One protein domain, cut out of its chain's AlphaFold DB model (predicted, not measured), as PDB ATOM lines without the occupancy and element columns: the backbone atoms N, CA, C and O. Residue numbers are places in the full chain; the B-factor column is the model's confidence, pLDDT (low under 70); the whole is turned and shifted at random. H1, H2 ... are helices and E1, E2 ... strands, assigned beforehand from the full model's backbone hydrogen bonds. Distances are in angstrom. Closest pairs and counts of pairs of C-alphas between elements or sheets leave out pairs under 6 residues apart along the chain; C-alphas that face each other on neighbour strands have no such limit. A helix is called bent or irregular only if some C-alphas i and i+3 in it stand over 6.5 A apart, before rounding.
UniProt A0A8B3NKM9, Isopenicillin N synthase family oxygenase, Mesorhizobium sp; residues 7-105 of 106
ATOM      1  N   GLN A   7      38.990 -43.667   5.770       93.44
ATOM      2  CA  GLN A   7      39.120 -42.302   5.276       93.44
ATOM      3  C   GLN A   7      40.298 -42.205   4.310       93.44
ATOM      4  O   GLN A   7      41.285 -42.921   4.462       93.44
ATOM      5  N   VAL A   8      40.198 -41.299   3.342       93.69
ATOM      6  CA  VAL A   8      41.257 -40.972   2.382       93.69
ATOM      7  C   VAL A   8      41.580 -39.484   2.453       93.69
ATOM      8  O   VAL A   8      40.705 -38.669   2.757       93.69
ATOM      9  N   TRP A   9      42.829 -39.119   2.185       93.00
ATOM     10  CA  TRP A   9      43.230 -37.721   2.096       93.00
ATOM     11  C   TRP A   9      42.869 -37.157   0.724       93.00
ATOM     12  O   TRP A   9      43.413 -37.579  -0.297       93.00
ATOM     13  N   PHE A  10      41.952 -36.192   0.689       92.25
ATOM     14  CA  PHE A  10      41.498 -35.578  -0.552       92.25
ATOM     15  C   PHE A  10      41.128 -34.110  -0.336       92.25
ATOM     16  O   PHE A  10      40.358 -33.773   0.560       92.25
ATOM     17  N   GLY A  11      41.673 -33.221  -1.174       92.31
ATOM     18  CA  GLY A  11      41.384 -31.786  -1.098       92.31
ATOM     19  C   GLY A  11      41.815 -31.137   0.222       92.31
ATOM     20  O   GLY A  11      41.097 -30.286   0.738       92.31
ATOM     21  N   GLY A  12      42.947 -31.566   0.792       93.00
ATOM     22  CA  GLY A  12      43.497 -30.989   2.026       93.00
ATOM     23  C   GLY A  12      42.780 -31.417   3.309       93.00
ATOM     24  O   GLY A  12      42.922 -30.754   4.331       93.00
ATOM     25  N   ARG A  13      41.980 -32.488   3.261       94.75
ATOM     26  CA  ARG A  13      41.268 -33.022   4.424       94.75
ATOM     27  C   ARG A  13      41.047 -34.525   4.317       94.75
ATOM     28  O   ARG A  13      41.039 -35.098   3.227       94.75
ATOM     29  N   TRP A  14      40.775 -35.142   5.457       94.19
ATOM     30  CA  TRP A  14      40.298 -36.516   5.533       94.19
ATOM     31  C   TRP A  14      38.824 -36.595   5.132       94.19
ATOM     32  O   TRP A  14      37.975 -35.899   5.693       94.19
ATOM     33  N   VAL A  15      38.507 -37.445   4.156       93.88
ATOM     34  CA  VAL A  15      37.132 -37.706   3.712       93.88
ATOM     35  C   VAL A  15      36.807 -39.195   3.837       93.88
ATOM     36  O   VAL A  15      37.660 -40.029   3.540       93.88
ATOM     37  N   PRO A  16      35.593 -39.571   4.276       92.81
ATOM     38  CA  PRO A  16      35.218 -40.974   4.399       92.81
ATOM     39  C   PRO A  16      35.094 -41.627   3.019       92.81
ATOM     40  O   PRO A  16      34.385 -41.123   2.146       92.81
ATOM     41  N   ALA A  17      35.723 -42.787   2.850       92.19
ATOM     42  CA  ALA A  17      35.524 -43.618   1.673       92.19
ATOM     43  C   ALA A  17      34.096 -44.207   1.678       92.19
ATOM     44  O   ALA A  17      33.610 -44.640   2.733       92.19
ATOM     45  N   PRO A  18      33.390 -44.234   0.533       87.94
ATOM     46  CA  PRO A  18      32.106 -44.920   0.429       87.94
ATOM     47  C   PRO A  18      32.226 -46.412   0.772       87.94
ATOM     48  O   PRO A  18      33.229 -47.055   0.483       87.94
ATOM     49  N   SER A  19      31.182 -46.974   1.376       85.31
ATOM     50  CA  SER A  19      31.047 -48.417   1.613       85.31
ATOM     51  C   SER A  19      29.699 -48.843   1.053       85.31
ATOM     52  O   SER A  19      28.693 -48.766   1.755       85.31
ATOM     53  N   LEU A  20      29.662 -49.158  -0.241       88.56
ATOM     54  CA  LEU A  20      28.430 -49.499  -0.949       88.56
ATOM     55  C   LEU A  20      28.247 -51.029  -0.948       88.56
ATOM     56  O   LEU A  20      29.248 -51.742  -1.072       88.56
ATOM     57  N   PRO A  21      27.012 -51.545  -0.808       90.31
ATOM     58  CA  PRO A  21      26.721 -52.953  -1.066       90.31
ATOM     59  C   PRO A  21      27.243 -53.387  -2.437       90.31
ATOM     60  O   PRO A  21      27.292 -52.571  -3.356       90.31
ATOM     61  N   ASP A  22      27.638 -54.656  -2.547       92.62
ATOM     62  CA  ASP A  22      28.048 -55.287  -3.810       92.62
ATOM     63  C   ASP A  22      29.172 -54.542  -4.549       92.62
ATOM     64  O   ASP A  22      29.270 -54.563  -5.775       92.62
ATOM     65  N   SER A  23      30.041 -53.866  -3.792       92.44
ATOM     66  CA  SER A  23      31.163 -53.099  -4.327       92.44
ATOM     67  C   SER A  23      32.463 -53.406  -3.597       92.44
ATOM     68  O   SER A  23      32.476 -53.771  -2.418       92.44
ATOM     69  N   LEU A  24      33.574 -53.211  -4.305       93.00
ATOM     70  CA  LEU A  24      34.914 -53.233  -3.736       93.00
ATOM     71  C   LEU A  24      35.488 -51.822  -3.744       93.00
ATOM     72  O   LEU A  24      35.389 -51.096  -4.732       93.00
ATOM     73  N   VAL A  25      36.142 -51.453  -2.644       92.88
ATOM     74  CA  VAL A  25      37.010 -50.277  -2.620       92.88
ATOM     75  C   VAL A  25      38.362 -50.693  -3.187       92.88
ATOM     76  O   VAL A  25      39.003 -51.594  -2.652       92.88
ATOM     77  N   VAL A  26      38.798 -50.025  -4.255       93.75
ATOM     78  CA  VAL A  26      40.115 -50.235  -4.868       93.75
ATOM     79  C   VAL A  26      40.979 -49.011  -4.587       93.75
ATOM     80  O   VAL A  26      40.564 -47.884  -4.850       93.75
ATOM     81  N   ASN A  27      42.177 -49.235  -4.050       91.75
ATOM     82  CA  ASN A  27      43.189 -48.201  -3.855       91.75
ATOM     83  C   ASN A  27      44.483 -48.594  -4.574       91.75
ATOM     84  O   ASN A  27      44.740 -49.772  -4.819       91.75
ATOM     85  N   LEU A  28      45.289 -47.592  -4.907       93.75
ATOM     86  CA  LEU A  28      46.574 -47.745  -5.568       93.75
ATOM     87  C   LEU A  28      47.685 -47.614  -4.526       93.75
ATOM     88  O   LEU A  28      47.592 -46.787  -3.621       93.75
ATOM     89  N   GLY A  29      48.721 -48.440  -4.654       91.25
ATOM     90  CA  GLY A  29      49.884 -48.420  -3.770       91.25
ATOM     91  C   GLY A  29      51.109 -47.766  -4.406       91.25
ATOM     92  O   GLY A  29      51.158 -47.516  -5.615       91.25
ATOM     93  N   ASP A  30      52.139 -47.561  -3.588       90.81
ATOM     94  CA  ASP A  30      53.371 -46.849  -3.955       90.81
ATOM     95  C   ASP A  30      54.099 -47.467  -5.155       90.81
ATOM     96  O   ASP A  30      54.708 -46.756  -5.953       90.81
ATOM     97  N   MET A  31      54.008 -48.789  -5.328       93.56
ATOM     98  CA  MET A  31      54.641 -49.481  -6.451       93.56
ATOM     99  C   MET A  31      54.039 -49.071  -7.799       93.56
ATOM    100  O   MET A  31      54.777 -48.832  -8.752       93.56
ATOM    101  N   LEU A  32      52.711 -48.934  -7.881       94.81
ATOM    102  CA  LEU A  32      52.052 -48.469  -9.103       94.81
ATOM    103  C   LEU A  32      52.312 -46.978  -9.341       94.81
ATOM    104  O   LEU A  32      52.474 -46.556 -10.488       94.81
ATOM    105  N   GLN A  33      52.405 -46.179  -8.276       94.94
ATOM    106  CA  GLN A  33      52.819 -44.782  -8.394       94.94
ATOM    107  C   GLN A  33      54.230 -44.668  -8.979       94.94
ATOM    108  O   GLN A  33      54.433 -43.929  -9.942       94.94
ATOM    109  N   ALA A  34      55.181 -45.452  -8.467       93.88
ATOM    110  CA  ALA A  34      56.536 -45.505  -9.002       93.88
ATOM    111  C   ALA A  34      56.550 -46.011 -10.454       93.88
ATOM    112  O   ALA A  34      57.225 -45.427 -11.297       93.88
ATOM    113  N   LEU A  35      55.790 -47.061 -10.772       96.12
ATOM    114  CA  LEU A  35      55.719 -47.616 -12.124       96.12
ATOM    115  C   LEU A  35      55.134 -46.622 -13.137       96.12
ATOM    116  O   LEU A  35      55.583 -46.566 -14.277       96.12
ATOM    117  N   SER A  36      54.142 -45.831 -12.731       96.69
ATOM    118  CA  SER A  36      53.418 -44.900 -13.607       96.69
ATOM    119  C   SER A  36      54.064 -43.519 -13.747       96.69
ATOM    120  O   SER A  36      53.472 -42.641 -14.376       96.69
ATOM    121  N   ASP A  37      55.260 -43.317 -13.181       96.44
ATOM    122  CA  ASP A  37      55.901 -42.002 -13.056       96.44
ATOM    123  C   ASP A  37      54.960 -40.969 -12.442       96.44
ATOM    124  O   ASP A  37      54.698 -39.917 -13.031       96.44
ATOM    125  N   ASP A  38      54.409 -41.288 -11.272       94.81
ATOM    126  CA  ASP A  38      53.555 -40.378 -10.514       94.81
ATOM    127  C   ASP A  38      52.208 -40.026 -11.169       94.81
ATOM    128  O   ASP A  38      51.457 -39.226 -10.609       94.81
ATOM    129  N   GLN A  39      51.858 -40.633 -12.307       95.75
ATOM    130  CA  GLN A  39      50.566 -40.419 -12.961       95.75
ATOM    131  C   GLN A  39      49.409 -40.994 -12.133       95.75
ATOM    132  O   GLN A  39      48.345 -40.380 -12.045       95.75
ATOM    133  N   PHE A  40      49.620 -42.147 -11.498       94.56
ATOM    134  CA  PHE A  40      48.684 -42.725 -10.541       94.56
ATOM    135  C   PHE A  40      49.194 -42.514  -9.124       94.56
ATOM    136  O   PHE A  40      50.312 -42.901  -8.802       94.56
ATOM    137  N   LYS A  41      48.386 -41.891  -8.266       91.12
ATOM    138  CA  LYS A  41      48.801 -41.541  -6.906       91.12
ATOM    139  C   LYS A  41      48.375 -42.596  -5.896       91.12
ATOM    140  O   LYS A  41      47.202 -42.962  -5.824       91.12
ATOM    141  N   SER A  42      49.336 -43.022  -5.085       92.31
ATOM    142  CA  SER A  42      49.106 -43.765  -3.855       92.31
ATOM    143  C   SER A  42      48.427 -42.829  -2.865       92.31
ATOM    144  O   SER A  42      49.006 -41.833  -2.425       92.31
ATOM    145  N   THR A  43      47.145 -43.077  -2.603       90.44
ATOM    146  CA  THR A  43      46.324 -42.156  -1.812       90.44
ATOM    147  C   THR A  43      46.505 -42.456  -0.322       90.44
ATOM    148  O   THR A  43      46.205 -43.584   0.102       90.44
ATOM    149  N   PRO A  44      46.944 -41.472   0.495       91.06
ATOM    150  CA  PRO A  44      47.001 -41.630   1.941       91.06
ATOM    151  C   PRO A  44      45.623 -41.990   2.485       91.06
ATOM    152  O   PRO A  44      44.618 -41.372   2.125       91.06
ATOM    153  N   HIS A  45      45.572 -42.997   3.345       91.44
ATOM    154  CA  HIS A  45      44.329 -43.494   3.918       91.44
ATOM    155  C   HIS A  45      44.535 -43.916   5.368       91.44
ATOM    156  O   HIS A  45      45.623 -44.330   5.761       91.44
ATOM    157  N   GLN A  46      43.476 -43.804   6.163       91.00
ATOM    158  CA  GLN A  46      43.483 -44.174   7.574       91.00
ATOM    159  C   GLN A  46      42.175 -44.846   7.976       91.00
ATOM    160  O   GLN A  46      41.150 -44.711   7.302       91.00
ATOM    161  N   VAL A  47      42.207 -45.559   9.099       90.50
ATOM    162  CA  VAL A  47      41.020 -46.165   9.700       90.50
ATOM    163  C   VAL A  47      40.720 -45.459  11.016       90.50
ATOM    164  O   VAL A  47      41.494 -45.546  11.961       90.50
ATOM    165  N   VAL A  48      39.571 -44.791  11.079       90.12
ATOM    166  CA  VAL A  48      39.029 -44.156  12.285       90.12
ATOM    167  C   VAL A  48      37.692 -44.814  12.595       90.12
ATOM    168  O   VAL A  48      36.695 -44.571  11.919       90.12
ATOM    169  N   HIS A  49      37.662 -45.696  13.590       87.00
ATOM    170  CA  HIS A  49      36.454 -46.426  13.965       87.00
ATOM    171  C   HIS A  49      35.843 -45.846  15.244       87.00
ATOM    172  O   HIS A  49      36.420 -45.959  16.317       87.00
ATOM    173  N   THR A  50      34.667 -45.232  15.119       84.00
ATOM    174  CA  THR A  50      33.910 -44.625  16.233       84.00
ATOM    175  C   THR A  50      32.526 -45.256  16.415       84.00
ATOM    176  O   THR A  50      31.667 -44.703  17.100       84.00
ATOM    177  N   GLY A  51      32.268 -46.376  15.734       82.19
ATOM    178  CA  GLY A  51      30.980 -47.061  15.777       82.19
ATOM    179  C   GLY A  51      30.837 -47.951  17.017       82.19
ATOM    180  O   GLY A  51      31.841 -48.415  17.545       82.19
ATOM    181  N   PRO A  52      29.599 -48.234  17.460       84.19
ATOM    182  CA  PRO A  52      29.350 -49.150  18.576       84.19
ATOM    183  C   PRO A  52      29.448 -50.634  18.181       84.19
ATOM    184  O   PRO A  52      29.412 -51.498  19.048       84.19
ATOM    185  N   ALA A  53      29.510 -50.934  16.881       86.44
ATOM    186  CA  ALA A  53      29.539 -52.288  16.342       86.44
ATOM    187  C   ALA A  53      30.885 -52.575  15.682       86.44
ATOM    188  O   ALA A  53      31.437 -51.701  15.012       86.44
ATOM    189  N   GLU A  54      31.357 -53.814  15.811       86.12
ATOM    190  CA  GLU A  54      32.591 -54.270  15.178       86.12
ATOM    191  C   GLU A  54      32.561 -54.091  13.655       86.12
ATOM    192  O   GLU A  54      31.521 -54.177  12.993       86.12
ATOM    193  N   ARG A  55      33.746 -53.870  13.083       88.06
ATOM    194  CA  ARG A  55      33.949 -53.811  11.638       88.06
ATOM    195  C   ARG A  55      35.038 -54.788  11.226       88.06
ATOM    196  O   ARG A  55      36.177 -54.669  11.663       88.06
ATOM    197  N   ILE A  56      34.709 -55.645  10.266       88.12
ATOM    198  CA  ILE A  56      35.665 -56.527   9.597       88.12
ATOM    199  C   ILE A  56      36.103 -55.890   8.272       88.12
ATOM    200  O   ILE A  56      35.305 -55.280   7.560       88.12
ATOM    201  N   SER A  57      37.389 -56.018   7.951       90.25
ATOM    202  CA  SER A  57      37.977 -55.632   6.667       90.25
ATOM    203  C   SER A  57      38.746 -56.824   6.121       90.25
ATOM    204  O   SER A  57      39.553 -57.398   6.845       90.25
ATOM    205  N   LEU A  58      38.526 -57.166   4.856       92.56
ATOM    206  CA  LEU A  58      39.214 -58.264   4.175       92.56
ATOM    207  C   LEU A  58      40.061 -57.679   3.035       92.56
ATOM    208  O   LEU A  58      39.604 -57.653   1.893       92.56
ATOM    209  N   PRO A  59      41.236 -57.091   3.334       92.88
ATOM    210  CA  PRO A  59      42.081 -56.517   2.299       92.88
ATOM    211  C   PRO A  59      42.733 -57.620   1.461       92.88
ATOM    212  O   PRO A  59      43.178 -58.639   1.985       92.88
ATOM    213  N   PHE A  60      42.833 -57.373   0.160       94.44
ATOM    214  CA  PHE A  60      43.608 -58.185  -0.768       94.44
ATOM    215  C   PHE A  60      44.611 -57.283  -1.484       94.44
ATOM    216  O   PHE A  60      44.240 -56.216  -1.975       94.44
ATOM    217  N   PHE A  61      45.876 -57.698  -1.524       91.62
ATOM    218  CA  PHE A  61      46.957 -56.916  -2.116       91.62
ATOM    219  C   PHE A  61      47.496 -57.620  -3.357       91.62
ATOM    220  O   PHE A  61      47.850 -58.794  -3.304       91.62
ATOM    221  N   ILE A  62      47.574 -56.881  -4.463       92.81
ATOM    222  CA  ILE A  62      48.119 -57.365  -5.731       92.81
ATOM    223  C   ILE A  62      49.514 -56.784  -5.903       92.81
ATOM    224  O   ILE A  62      49.687 -55.564  -5.886       92.81
ATOM    225  N   TYR A  63      50.483 -57.668  -6.118       92.00
ATOM    226  CA  TYR A  63      51.856 -57.319  -6.452       92.00
ATOM    227  C   TYR A  63      52.289 -58.072  -7.716       92.00
ATOM    228  O   TYR A  63      51.756 -59.150  -7.994       92.00
ATOM    229  N   PRO A  64      53.232 -57.518  -8.496       94.56
ATOM    230  CA  PRO A  64      53.958 -58.287  -9.498       94.56
ATOM    231  C   PRO A  64      54.765 -59.418  -8.842       94.56
ATOM    232  O   PRO A  64      54.898 -59.470  -7.619       94.56
ATOM    233  N   ASP A  65      55.325 -60.297  -9.673       96.75
ATOM    234  CA  ASP A  65      56.222 -61.358  -9.214       96.75
ATOM    235  C   ASP A  65      57.378 -60.786  -8.374       96.75
ATOM    236  O   ASP A  65      57.920 -59.724  -8.694       96.75
ATOM    237  N   ILE A  66      57.735 -61.480  -7.293       96.75
ATOM    238  CA  ILE A  66      58.727 -61.015  -6.320       96.75
ATOM    239  C   ILE A  66      60.121 -60.840  -6.938       96.75
ATOM    240  O   ILE A  66      60.842 -59.918  -6.552       96.75
ATOM    241  N   ASP A  67      60.457 -61.653  -7.942       97.69
ATOM    242  CA  ASP A  67      61.742 -61.607  -8.642       97.69
ATOM    243  C   ASP A  67      61.744 -60.586  -9.792       97.69
ATOM    244  O   ASP A  67      62.772 -60.340 -10.435       97.69
ATOM    245  N   ALA A  68      60.601 -59.952 -10.072       98.06
ATOM    246  CA  ALA A  68      60.502 -58.992 -11.154       98.06
ATOM    247  C   ALA A  68      61.288 -57.707 -10.858       98.06
ATOM    248  O   ALA A  68      61.285 -57.142  -9.759       98.06
ATOM    249  N   ARG A  69      61.903 -57.181 -11.921       98.06
ATOM    250  CA  ARG A  69      62.447 -55.824 -11.968       98.06
ATOM    251  C   ARG A  69      61.576 -54.985 -12.878       98.06
ATOM    252  O   ARG A  69      61.427 -55.288 -14.061       98.06
ATOM    253  N   LEU A  70      61.010 -53.925 -12.327       97.00
ATOM    254  CA  LEU A  70      60.109 -53.048 -13.050       97.00
ATOM    255  C   LEU A  70      60.828 -51.779 -13.461       97.00
ATOM    256  O   LEU A  70      61.500 -51.148 -12.650       97.00
ATOM    257  N   THR A  71      60.651 -51.393 -14.719       98.12
ATOM    258  CA  THR A  71      61.087 -50.095 -15.229       98.12
ATOM    259  C   THR A  71      59.867 -49.199 -15.349       98.12
ATOM    260  O   THR A  71      58.842 -49.611 -15.887       98.12
ATOM    261  N   SER A  72      59.975 -47.989 -14.806       97.50
ATOM    262  CA  SER A  72      58.943 -46.955 -14.901       97.50
ATOM    263  C   SER A  72      58.491 -46.699 -16.341       97.50
ATOM    264  O   SER A  72      59.243 -46.916 -17.291       97.50
ATOM    265  N   ARG A  73      57.264 -46.199 -16.508       95.38
ATOM    266  CA  ARG A  73      56.614 -45.978 -17.809       95.38
ATOM    267  C   ARG A  73      57.470 -45.156 -18.784       95.38
ATOM    268  O   ARG A  73      57.436 -45.418 -19.981       95.38
ATOM    269  N   GLN A  74      58.215 -44.170 -18.291       96.50
ATOM    270  CA  GLN A  74      59.104 -43.299 -19.070       96.50
ATOM    271  C   GLN A  74      60.577 -43.730 -19.022       96.50
ATOM    272  O   GLN A  74      61.424 -43.027 -19.565       96.50
ATOM    273  N   GLY A  75      60.910 -44.847 -18.368       96.50
ATOM    274  CA  GLY A  75      62.284 -45.346 -18.275       96.50
ATOM    275  C   GLY A  75      63.204 -44.557 -17.336       96.50
ATOM    276  O   GLY A  75      64.419 -44.688 -17.442       96.50
ATOM    277  N   LYS A  76      62.659 -43.738 -16.428       94.62
ATOM    278  CA  LYS A  76      63.437 -42.885 -15.507       94.62
ATOM    279  C   LYS A  76      64.142 -43.676 -14.408       94.62
ATOM    280  O   LYS A  76      65.252 -43.337 -14.011       94.62
ATOM    281  N   HIS A  77      63.490 -44.725 -13.917       94.19
ATOM    282  CA  HIS A  77      64.003 -45.595 -12.862       94.19
ATOM    283  C   HIS A  77      63.580 -47.047 -13.070       94.19
ATOM    284  O   HIS A  77      62.518 -47.331 -13.635       94.19
ATOM    285  N   THR A  78      64.414 -47.951 -12.553       97.50
ATOM    286  CA  THR A  78      64.165 -49.392 -12.457       97.50
ATOM    287  C   THR A  78      64.295 -49.817 -10.998       97.50
ATOM    288  O   THR A  78      65.244 -49.417 -10.328       97.50
ATOM    289  N   PHE A  79      63.367 -50.634 -10.504       96.62
ATOM    290  CA  PHE A  79      63.339 -51.088  -9.112       96.62
ATOM    291  C   PHE A  79      62.987 -52.576  -9.004       96.62
ATOM    292  O   PHE A  79      62.293 -53.122  -9.863       96.62
ATOM    293  N   SER A  80      63.485 -53.234  -7.953       97.75
ATOM    294  CA  SER A  80      63.131 -54.617  -7.613       97.75
ATOM    295  C   SER A  80      61.818 -54.663  -6.834       97.75
ATOM    296  O   SER A  80      61.613 -53.864  -5.915       97.75
ATOM    297  N   VAL A  81      60.941 -55.611  -7.165       97.12
ATOM    298  CA  VAL A  81      59.693 -55.835  -6.420       97.12
ATOM    299  C   VAL A  81      59.992 -56.276  -4.987       97.12
ATOM    300  O   VAL A  81      59.465 -55.664  -4.056       97.12
ATOM    301  N   ALA A  82      60.891 -57.246  -4.796       97.00
ATOM    302  CA  ALA A  82      61.298 -57.723  -3.473       97.00
ATOM    303  C   ALA A  82      61.809 -56.596  -2.559       97.00
ATOM    304  O   ALA A  82      61.394 -56.493  -1.407       97.00
ATOM    305  N   GLU A  83      62.667 -55.710  -3.076       95.69
ATOM    306  CA  GLU A  83      63.233 -54.602  -2.291       95.69
ATOM    307  C   GLU A  83      62.148 -53.612  -1.850       95.69
ATOM    308  O   GLU A  83      62.128 -53.176  -0.699       95.69
ATOM    309  N   VAL A  84      61.207 -53.281  -2.743       93.62
ATOM    310  CA  VAL A  84      60.075 -52.405  -2.405       93.62
ATOM    311  C   VAL A  84      59.169 -53.062  -1.364       93.62
ATOM    312  O   VAL A  84      58.738 -52.386  -0.430       93.62
ATOM    313  N   MET A  85      58.896 -54.364  -1.486       93.25
ATOM    314  CA  MET A  85      58.077 -55.092  -0.513       93.25
ATOM    315  C   MET A  85      58.737 -55.139   0.868       93.25
ATOM    316  O   MET A  85      58.068 -54.844   1.856       93.25
ATOM    317  N   LEU A  86      60.038 -55.430   0.944       93.31
ATOM    318  CA  LEU A  86      60.791 -55.424   2.203       93.31
ATOM    319  C   LEU A  86      60.814 -54.033   2.841       93.31
ATOM    320  O   LEU A  86      60.570 -53.906   4.038       93.31
ATOM    321  N   ARG A  87      61.023 -52.978   2.044       90.88
ATOM    322  CA  ARG A  87      60.961 -51.596   2.536       90.88
ATOM    323  C   ARG A  87      59.578 -51.244   3.083       90.88
ATOM    324  O   ARG A  87      59.476 -50.578   4.106       90.88
ATOM    325  N   ASN A  88      58.510 -51.672   2.408       88.81
ATOM    326  CA  ASN A  88      57.147 -51.442   2.883       88.81
ATOM    327  C   ASN A  88      56.867 -52.215   4.177       88.81
ATOM    328  O   ASN A  88      56.220 -51.671   5.072       88.81
ATOM    329  N   PHE A  89      57.366 -53.451   4.284       89.19
ATOM    330  CA  PHE A  89      57.256 -54.258   5.495       89.19
ATOM    331  C   PHE A  89      57.941 -53.569   6.684       89.19
ATOM    332  O   PHE A  89      57.293 -53.289   7.689       89.19
ATOM    333  N   ASP A  90      59.211 -53.201   6.529       89.94
ATOM    334  CA  ASP A  90      59.975 -52.480   7.552       89.94
ATOM    335  C   ASP A  90      59.299 -51.155   7.949       89.94
ATOM    336  O   ASP A  90      59.125 -50.832   9.126       89.94
ATOM    337  N   SER A  91      58.820 -50.400   6.959       84.81
ATOM    338  CA  SER A  91      58.156 -49.123   7.195       84.81
ATOM    339  C   SER A  91      56.880 -49.276   8.030       84.81
ATOM    340  O   SER A  91      56.696 -48.561   9.013       84.81
ATOM    341  N   ILE A  92      55.980 -50.187   7.663       83.94
ATOM    342  CA  ILE A  92      54.649 -50.274   8.281       83.94
ATOM    343  C   ILE A  92      54.659 -51.141   9.552       83.94
ATOM    344  O   ILE A  92      53.963 -50.796  10.507       83.94
ATOM    345  N   TRP A  93      55.420 -52.241   9.583       82.88
ATOM    346  CA  TRP A  93      55.361 -53.235  10.665       82.88
ATOM    347  C   TRP A  93      56.507 -53.123  11.670       82.88
ATOM    348  O   TRP A  93      56.249 -53.266  12.861       82.88
ATOM    349  N   GLU A  94      57.732 -52.834  11.229       86.31
ATOM    350  CA  GLU A  94      58.892 -52.780  12.137       86.31
ATOM    351  C   GLU A  94      59.032 -51.399  12.777       86.31
ATOM    352  O   GLU A  94      58.980 -51.234  13.994       86.31
ATOM    353  N   THR A  95      59.165 -50.367  11.946       84.06
ATOM    354  CA  THR A  95      59.369 -48.993  12.422       84.06
ATOM    355  C   THR A  95      58.055 -48.294  12.754       84.06
ATOM    356  O   THR A  95      58.040 -47.290  13.467       84.06
ATOM    357  N   GLY A  96      56.943 -48.788  12.202       74.69
ATOM    358  CA  GLY A  96      55.630 -48.163  12.311       74.69
ATOM    359  C   GLY A  96      55.553 -46.770  11.679       74.69
ATOM    360  O   GLY A  96      54.549 -46.091  11.854       74.69
ATOM    361  N   ASN A  97      56.573 -46.311  10.955       70.00
ATOM    362  CA  ASN A  97      56.577 -45.002  10.297       70.00
ATOM    363  C   ASN A  97      55.732 -44.995   9.009       70.00
ATOM    364  O   ASN A  97      55.365 -43.938   8.496       70.00
ATOM    365  N   GLY A  98      55.409 -46.176   8.487       64.25
ATOM    366  CA  GLY A  98      54.658 -46.394   7.262       64.25
ATOM    367  C   GLY A  98      53.148 -46.376   7.465       64.25
ATOM    368  O   GLY A  98      52.614 -47.014   8.368       64.25
ATOM    369  N   ALA A  99      52.459 -45.646   6.585       59.25
ATOM    370  CA  ALA A  99      51.002 -45.661   6.404       59.25
ATOM    371  C   ALA A  99      50.592 -44.890   5.126       59.25
ATOM    372  O   ALA A  99      49.660 -44.089   5.154       59.25
ATOM    373  N   GLY A 100      51.348 -45.003   4.024       61.03
ATOM    374  CA  GLY A 100      51.086 -44.199   2.817       61.03
ATOM    375  C   GLY A 100      51.095 -42.688   3.098       61.03
ATOM    376  O   GLY A 100      50.212 -41.967   2.642       61.03
ATOM    377  N   ARG A 101      52.048 -42.224   3.922       67.75
ATOM    378  CA  ARG A 101      52.161 -40.847   4.445       67.75
ATOM    379  C   ARG A 101      50.987 -40.347   5.297       67.75
ATOM    380  O   ARG A 101      50.947 -39.168   5.624       67.75
ATOM    381  N   ALA A 102      50.028 -41.194   5.677       68.12
ATOM    382  CA  ALA A 102      48.858 -40.753   6.442       68.12
ATOM    383  C   ALA A 102      49.231 -40.056   7.763       68.12
ATOM    384  O   ALA A 102      48.581 -39.092   8.144       68.12
ATOM    385  N   ARG A 103      50.311 -40.493   8.424       68.31
ATOM    386  CA  ARG A 103      50.794 -39.892   9.678       68.31
ATOM    387  C   ARG A 103      51.412 -38.503   9.507       68.31
ATOM    388  O   ARG A 103      51.379 -37.720  10.442       68.31
ATOM    389  N   GLU A 104      51.937 -38.184   8.327       71.88
ATOM    390  CA  GLU A 104      52.471 -36.847   8.010       71.88
ATOM    391  C   GLU A 104      51.350 -35.819   7.772       71.88
ATOM    392  O   GLU A 104      51.615 -34.627   7.649       71.88
ATOM    393  N   LEU A 105      50.105 -36.292   7.649       70.38
ATOM    394  CA  LEU A 105      48.917 -35.518   7.277       70.38
ATOM    395  C   LEU A 105      47.872 -35.475   8.408       70.38
ATOM    396  O   LEU A 105      46.701 -35.166   8.159       70.38
TER     397      LEU A 105
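This is residues 7 to 105 of the 106 residues of the protein "Isopenicillin N synthase family oxygenase" of Mesorhizobium sp (UniProt A0A8B3NKM9). An elongated, loosely built body has a small sheet toward each end of its long axis, three-stranded E2, E1, E3 toward one and the hairpin E4, E5 at the other, with H1 and the longest helix, H2, between them along that axis. Residues 50 to 58 of the long link between the sheets stick out free beyond the first sheet, and H3 only grazes that sheet. The printed part has 99 residues, with three named helices and five named strands in the order E1, E2, H1, E3, E4, E5, H2, H3; both sheets are antiparallel. The class is mixed, helices and strands, with only 41 residues in named elements. The whole is only just loose, close to compact, with a radius of gyration of the C-alphas of 15.4 A, and spans 47 by 30 by 29 A.

E1, residues 7 to 10, and E2, residues 13 to 16, form an antiparallel hairpin, with N 8 and O 15 at 2.8 A. E3, residues 45 to 47, is antiparallel to E1 at 153 degrees, with N 7 and O 46 at 2.8 A. E2, H1, residues 30 to 35, and E3 form a split strand-helix-strand unit, two strands running the same way with E1 between them; its crossover is right-handed. H1 is not on this sheet. H3, residues 102 to 105, only grazes it; the closest C-alphas of H3 and E3, Ala 102 and His 45, are 5.9 A apart. E4, residues 69 to 71, and E5, residues 78 to 80, form a hairpin, with N 70 and O 79 at 2.9 A. H1 and E5 are near each other. H1 and H2, residues 81 to 94, are close but not clearly touching, at a shallow tilt of 19 degrees, opposite ways; their closest C-alphas, Met 31 and Val 84, are 7.4 A apart. In H1 and H2 every O i to N i+4 pair is within hydrogen-bond range; H3 is too short for such a pair.

E1 begins at C-alpha 7, (39.120, -42.302, 5.276), and is 9.2 A long; E2 is 10.0 A. H1 is 8.5 A long, E3 and E5 7.2 A each, E4 6.7 A. H2 is 18.8 A long, ending at C-alpha 94, (58.892, -52.780, 12.137); it is neither bent nor irregular, but only just: C-alphas 91 and 94 are 6.2 A apart. H3, 5.3 A, ends at C-alpha 105, (48.917, -35.518, 7.277).

The two C-alphas farthest apart, Pro 52 and Gly 75, are 49.6 A apart. The printed part has no cut. The links E2 to H1 and E3 to E4 are long. Mean pLDDT of the printed part is 89.8; residues 98 to 103 are under 70.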